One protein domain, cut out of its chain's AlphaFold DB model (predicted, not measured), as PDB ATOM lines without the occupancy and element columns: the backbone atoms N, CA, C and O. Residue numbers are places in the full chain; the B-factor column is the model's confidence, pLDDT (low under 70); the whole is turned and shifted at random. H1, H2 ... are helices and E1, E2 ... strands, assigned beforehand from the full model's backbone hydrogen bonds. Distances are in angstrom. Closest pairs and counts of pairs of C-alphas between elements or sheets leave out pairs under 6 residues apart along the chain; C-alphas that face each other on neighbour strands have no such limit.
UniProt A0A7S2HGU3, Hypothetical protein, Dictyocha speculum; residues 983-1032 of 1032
ATOM      1  N   LEU A 983    -109.448 200.392 114.397       87.06
ATOM      2  CA  LEU A 983    -110.712 200.900 113.871       87.06
ATOM      3  C   LEU A 983    -110.931 202.372 114.241       87.06
ATOM      4  O   LEU A 983    -110.507 202.854 115.288       87.06
ATOM      5  N   GLN A 984    -111.676 203.089 113.396       89.00
ATOM      6  CA  GLN A 984    -112.029 204.483 113.667       89.00
ATOM      7  C   GLN A 984    -112.899 204.600 114.924       89.00
ATOM      8  O   GLN A 984    -113.826 203.815 115.128       89.00
ATOM      9  N   THR A 985    -112.624 205.608 115.750       92.06
ATOM     10  CA  THR A 985    -113.368 205.871 116.986       92.06
ATOM     11  C   THR A 985    -114.630 206.675 116.711       92.06
ATOM     12  O   THR A 985    -114.603 207.694 116.023       92.06
ATOM     13  N   CYS A 986    -115.741 206.251 117.301       94.81
ATOM     14  CA  CYS A 986    -117.019 206.930 117.194       94.81
ATOM     15  C   CYS A 986    -116.986 208.303 117.864       94.81
ATOM     16  O   CYS A 986    -116.675 208.419 119.047       94.81
ATOM     17  N   ILE A 987    -117.391 209.348 117.143       95.12
ATOM     18  CA  ILE A 987    -117.480 210.697 117.714       95.12
ATOM     19  C   ILE A 987    -118.539 210.803 118.823       95.12
ATOM     20  O   ILE A 987    -118.431 211.638 119.701       95.12
ATOM     21  N   VAL A 988    -119.543 209.921 118.832       95.19
ATOM     22  CA  VAL A 988    -120.592 209.911 119.866       95.19
ATOM     23  C   VAL A 988    -120.131 209.182 121.122       95.19
ATOM     24  O   VAL A 988    -120.433 209.625 122.220       95.19
ATOM     25  N   THR A 989    -119.433 208.053 120.978       94.56
ATOM     26  CA  THR A 989    -119.174 207.134 122.101       94.56
ATOM     27  C   THR A 989    -117.709 206.910 122.430       94.56
ATOM     28  O   THR A 989    -117.443 206.397 123.502       94.56
ATOM     29  N   GLY A 990    -116.777 207.242 121.533       93.38
ATOM     30  CA  GLY A 990    -115.339 206.956 121.648       93.38
ATOM     31  C   GLY A 990    -114.927 205.526 121.297       93.38
ATOM     32  O   GLY A 990    -113.736 205.241 121.166       93.38
ATOM     33  N   PHE A 991    -115.904 204.646 121.082       94.50
ATOM     34  CA  PHE A 991    -115.700 203.222 120.828       94.50
ATOM     35  C   PHE A 991    -115.314 202.939 119.368       94.50
ATOM     36  O   PHE A 991    -115.702 203.702 118.477       94.50
ATOM     37  N   PRO A 992    -114.595 201.835 119.099       92.12
ATOM     38  CA  PRO A 992    -114.252 201.427 117.741       92.12
ATOM     39  C   PRO A 992    -115.502 201.116 116.905       92.12
ATOM     40  O   PRO A 992    -116.441 200.462 117.367       92.12
ATOM     41  N   ILE A 993    -115.517 201.579 115.653       92.50
ATOM     42  CA  ILE A 993    -116.632 201.389 114.722       92.50
ATOM     43  C   ILE A 993    -116.322 200.247 113.756       92.50
ATOM     44  O   ILE A 993    -115.328 200.270 113.032       92.50
ATOM     45  N   ALA A 994    -117.222 199.267 113.683       88.44
ATOM     46  CA  ALA A 994    -117.172 198.264 112.630       88.44
ATOM     47  C   ALA A 994    -117.467 198.917 111.261       88.44
ATOM     48  O   ALA A 994    -118.449 199.654 111.159       88.44
ATOM     49  N   PRO A 995    -116.737 198.584 110.175       87.75
ATOM     50  CA  PRO A 995    -116.919 199.218 108.858       87.75
ATOM     51  C   PRO A 995    -118.350 199.165 108.291       87.75
ATOM     52  O   PRO A 995    -118.710 199.952 107.422       87.75
ATOM     53  N   ARG A 996    -119.180 198.223 108.760       89.38
ATOM     54  CA  ARG A 996    -120.589 198.079 108.350       89.38
ATOM     55  C   ARG A 996    -121.530 199.085 109.017       89.38
ATOM     56  O   ARG A 996    -122.580 199.374 108.454       89.38
ATOM     57  N   ASP A 997    -121.166 199.582 110.196       90.56
ATOM     58  CA  ASP A 997    -121.961 200.515 110.997       90.56
ATOM     59  C   ASP A 997    -121.422 201.956 110.902       90.56
ATOM     60  O   ASP A 997    -121.845 202.827 111.660       90.56
ATOM     61  N   GLU A 998    -120.486 202.220 109.987       92.38
ATOM     62  CA  GLU A 998    -119.842 203.522 109.809       92.38
ATOM     63  C   GLU A 998    -120.789 204.555 109.173       92.38
ATOM     64  O   GLU A 998    -121.362 204.335 108.104       92.38
ATOM     65  N   LEU A 999    -120.919 205.717 109.815       92.88
ATOM     66  CA  LEU A 999    -121.608 206.897 109.302       92.88
ATOM     67  C   LEU A 999    -120.627 208.074 109.258       92.88
ATOM     68  O   LEU A 999    -120.080 208.467 110.288       92.88
ATOM     69  N   ARG A1000    -120.433 208.671 108.075       92.62
ATOM     70  CA  ARG A1000    -119.621 209.886 107.896       92.62
ATOM     71  C   ARG A1000    -120.518 211.107 107.753       92.62
ATOM     72  O   ARG A1000    -121.251 211.211 106.775       92.62
ATOM     73  N   MET A1001    -120.422 212.038 108.697       84.75
ATOM     74  CA  MET A1001    -121.177 213.294 108.714       84.75
ATOM     75  C   MET A1001    -120.261 214.419 109.183       84.75
ATOM     76  O   MET A1001    -119.455 214.212 110.080       84.75
ATOM     77  N   ASN A1002    -120.352 215.610 108.587       82.06
ATOM     78  CA  ASN A1002    -119.610 216.802 109.036       82.06
ATOM     79  C   ASN A1002    -118.095 216.581 109.235       82.06
ATOM     80  O   ASN A1002    -117.498 217.108 110.170       82.06
ATOM     81  N   LYS A1003    -117.473 215.792 108.341       84.06
ATOM     82  CA  LYS A1003    -116.047 215.395 108.373       84.06
ATOM     83  C   LYS A1003    -115.626 214.569 109.603       84.06
ATOM     84  O   LYS A1003    -114.432 214.358 109.793       84.06
ATOM     85  N   VAL A1004    -116.578 214.067 110.389       89.62
ATOM     86  CA  VAL A1004    -116.352 213.111 111.480       89.62
ATOM     87  C   VAL A1004    -117.021 211.777 111.184       89.62
ATOM     88  O   VAL A1004    -117.837 211.653 110.263       89.62
ATOM     89  N   VAL A1005    -116.646 210.764 111.960       93.50
ATOM     90  CA  VAL A1005    -117.140 209.399 111.801       93.50
ATOM     91  C   VAL A1005    -117.821 208.947 113.087       93.50
ATOM     92  O   VAL A1005    -117.339 209.191 114.192       93.50
ATOM     93  N   ALA A1006    -118.984 208.323 112.945       95.25
ATOM     94  CA  ALA A1006    -119.807 207.843 114.043       95.25
ATOM     95  C   ALA A1006    -120.328 206.433 113.752       95.25
ATOM     96  O   ALA A1006    -120.464 206.036 112.596       95.25
ATOM     97  N   ASN A1007    -120.683 205.691 114.799       94.75
ATOM     98  CA  ASN A1007    -121.523 204.513 114.650       94.75
ATOM     99  C   ASN A1007    -122.949 204.971 114.299       94.75
ATOM    100  O   ASN A1007    -123.538 205.781 115.018       94.75
ATOM    101  N   LYS A1008    -123.512 204.449 113.204       93.69
ATOM    102  CA  LYS A1008    -124.825 204.843 112.673       93.69
ATOM    103  C   LYS A1008    -125.940 204.717 113.718       93.69
ATOM    104  O   LYS A1008    -126.796 205.596 113.805       93.69
ATOM    105  N   LYS A1009    -125.933 203.648 114.524       93.44
ATOM    106  CA  LYS A1009    -126.959 203.403 115.551       93.44
ATOM    107  C   LYS A1009    -126.828 204.392 116.703       93.44
ATOM    108  O   LYS A1009    -127.815 205.037 117.048       93.44
ATOM    109  N   ASP A1010    -125.614 204.550 117.233       94.31
ATOM    110  CA  ASP A1010    -125.334 205.465 118.345       94.31
ATOM    111  C   ASP A1010    -125.659 206.924 117.952       94.31
ATOM    112  O   ASP A1010    -126.323 207.645 118.700       94.31
ATOM    113  N   TRP A1011    -125.276 207.341 116.735       94.94
ATOM    114  CA  TRP A1011    -125.596 208.663 116.181       94.94
ATOM    115  C   TRP A1011    -127.101 208.898 116.076       94.94
ATOM    116  O   TRP A1011    -127.616 209.887 116.595       94.94
ATOM    117  N   ASN A1012    -127.823 207.983 115.428       94.31
ATOM    118  CA  ASN A1012    -129.262 208.126 115.232       94.31
ATOM    119  C   ASN A1012    -130.020 208.154 116.553       94.31
ATOM    120  O   ASN A1012    -130.968 208.930 116.692       94.31
ATOM    121  N   LEU A1013    -129.597 207.345 117.525       94.25
ATOM    122  CA  LEU A1013    -130.191 207.322 118.850       94.25
ATOM    123  C   LEU A1013    -130.054 208.687 119.534       94.25
ATOM    124  O   LEU A1013    -131.074 209.261 119.924       94.25
ATOM    125  N   LEU A1014    -128.843 209.250 119.594       93.50
ATOM    126  CA  LEU A1014    -128.611 210.547 120.231       93.50
ATOM    127  C   LEU A1014    -129.311 211.699 119.487       93.50
ATOM    128  O   LEU A1014    -130.001 212.510 120.110       93.50
ATOM    129  N   VAL A1015    -129.215 211.745 118.154       94.12
ATOM    130  CA  VAL A1015    -129.865 212.779 117.321       94.12
ATOM    131  C   VAL A1015    -131.388 212.692 117.412       94.12
ATOM    132  O   VAL A1015    -132.074 213.714 117.420       94.12
ATOM    133  N   SER A1016    -131.960 211.489 117.527       92.88
ATOM    134  CA  SER A1016    -133.414 211.331 117.640       92.88
ATOM    135  C   SER A1016    -133.985 212.019 118.883       92.88
ATOM    136  O   SER A1016    -135.130 212.481 118.828       92.88
ATOM    137  N   LYS A1017    -133.184 212.121 119.950       92.31
ATOM    138  CA  LYS A1017    -133.548 212.703 121.246       92.31
ATOM    139  C   LYS A1017    -133.207 214.186 121.318       92.31
ATOM    140  O   LYS A1017    -134.076 214.988 121.632       92.31
ATOM    141  N   THR A1018    -131.988 214.553 120.928       91.25
ATOM    142  CA  THR A1018    -131.486 215.934 121.036       91.25
ATOM    143  C   THR A1018    -131.903 216.836 119.873       91.25
ATOM    144  O   THR A1018    -131.930 218.053 120.027       91.25
ATOM    145  N   LYS A1019    -132.224 216.258 118.703       92.81
ATOM    146  CA  LYS A1019    -132.440 216.970 117.422       92.81
ATOM    147  C   LYS A1019    -131.255 217.841 116.990       92.81
ATOM    148  O   LYS A1019    -131.426 218.777 116.206       92.81
ATOM    149  N   LYS A1020    -130.064 217.540 117.509       91.94
ATOM    150  CA  LYS A1020    -128.822 218.260 117.244       91.94
ATOM    151  C   LYS A1020    -127.735 217.288 116.806       91.94
ATOM    152  O   LYS A1020    -127.697 216.147 117.260       91.94
ATOM    153  N   CYS A1021    -126.844 217.755 115.943       90.38
ATOM    154  CA  CYS A1021    -125.624 217.061 115.571       90.38
ATOM    155  C   CYS A1021    -124.708 216.956 116.807       90.38
ATOM    156  O   CYS A1021    -124.350 217.994 117.361       90.38
ATOM    157  N   PRO A1022    -124.265 215.756 117.222       89.69
ATOM    158  CA  PRO A1022    -123.374 215.595 118.373       89.69
ATOM    159  C   PRO A1022    -122.032 216.328 118.221       89.69
ATOM    160  O   PRO A1022    -121.399 216.657 119.217       89.69
ATOM    161  N   TRP A1023    -121.602 216.602 116.982       91.50
ATOM    162  CA  TRP A1023    -120.334 217.275 116.694       91.50
ATOM    163  C   TRP A1023    -120.456 218.779 116.394       91.50
ATOM    164  O   TRP A1023    -119.579 219.551 116.759       91.50
ATOM    165  N   THR A1024    -121.508 219.254 115.737       88.00
ATOM    166  CA  THR A1024    -121.638 220.693 115.416       88.00
ATOM    167  C   THR A1024    -122.664 221.406 116.289       88.00
ATOM    168  O   THR A1024    -122.723 222.625 116.260       88.00
ATOM    169  N   GLU A1025    -123.475 220.668 117.054       84.81
ATOM    170  CA  GLU A1025    -124.633 221.152 117.830       84.81
ATOM    171  C   GLU A1025    -125.728 221.850 116.998       84.81
ATOM    172  O   GLU A1025    -126.757 222.276 117.533       84.81
ATOM    173  N   GLU A1026    -125.563 221.895 115.677       88.56
ATOM    174  CA  GLU A1026    -126.555 222.382 114.726       88.56
ATOM    175  C   GLU A1026    -127.740 221.416 114.620       88.56
ATOM    176  O   GLU A1026    -127.632 220.228 114.931       88.56
ATOM    177  N   LYS A1027    -128.897 221.918 114.172       90.06
ATOM    178  CA  LYS A1027    -130.097 221.092 113.985       90.06
ATOM    179  C   LYS A1027    -129.820 219.973 112.984       90.06
ATOM    180  O   LYS A1027    -129.423 220.244 111.857       90.06
ATOM    181  N   GLU A1028    -130.106 218.741 113.383       90.44
ATOM    182  CA  GLU A1028    -129.823 217.539 112.596       90.44
ATOM    183  C   GLU A1028    -130.961 216.524 112.747       90.44
ATOM    184  O   GLU A1028    -131.624 216.454 113.791       90.44
ATOM    185  N   SER A1029    -131.189 215.725 111.704       89.31
ATOM    186  CA  SER A1029    -132.166 214.630 111.716       89.31
ATOM    187  C   SER A1029    -131.487 213.253 111.684       89.31
ATOM    188  O   SER A1029    -130.428 213.122 111.070       89.31
ATOM    189  N   PRO A1030    -132.087 212.206 112.290       88.81
ATOM    190  CA  PRO A1030    -131.545 210.848 112.226       88.81
ATOM    191  C   PRO A1030    -131.406 210.338 110.783       88.81
ATOM    192  O   PRO A1030    -132.282 210.567 109.952       88.81
ATOM    193  N   GLN A1031    -130.334 209.598 110.519       85.06
ATOM    194  CA  GLN A1031    -129.935 209.064 109.216       85.06
ATOM    195  C   GLN A1031    -130.157 207.542 109.193       85.06
ATOM    196  O   GLN A1031    -129.221 206.776 109.432       85.06
ATOM    197  N   TRP A1032    -131.405 207.090 109.012       75.44
ATOM    198  CA  TRP A1032    -131.796 205.672 109.141       75.44
ATOM    199  C   TRP A1032    -131.204 204.725 108.097       75.44
ATOM    200  O   TRP A1032    -130.835 205.145 106.979       75.44
TER     201      TRP A1032
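Overview. This is residues 983 to 1032 of the 1032 residues of the protein "Hypothetical protein" of Dictyocha speculum (UniProt A0A7S2HGU3). There is little regular structure here: a small hairpin of two strands, E1 and E2, runs straight into one helix, H1, between two long loop stretches. Residues 983 to 997 loop before the hairpin, and residues 1019 to 1032 fold back along H1. The printed part has 50 residues, with 19 in named elements, in the order E1, E2, H1; the class is mixed, the sheet antiparallel. It is compact, with a radius of gyration of the C-alphas of 9.8 A, and elongated, spanning 28 by 18 by 14 A.

Arrangement. E1, residues 998 to 1001, and E2, residues 1004 to 1007, form a hairpin, antiparallel at 142 degrees; N 999 and O 1006 are within hydrogen-bond range at 2.8 A. A tight link joins E2 to H1, residues 1008 to 1018. The closest C-alphas of E1 and H1, those of Leu 999 and Lys 1008, are 5.1 A apart. In H1, 6 of 7 O i to N i+4 pairs are within range.

Along the chain. E1 begins at C-alpha 998 (-119.842, 203.522, 109.809) and measures 9.9 A; E2 measures 10.5 A. H1 measures 15.4 A, ending at C-alpha 1018 (-131.486, 215.934, 121.036).

Size, cuts and confidence. The C-alphas farthest apart, of Leu 983 and Lys 1027, are 28.0 A apart. The printed part has no cut, and no printed residue is under 70 in pLDDT.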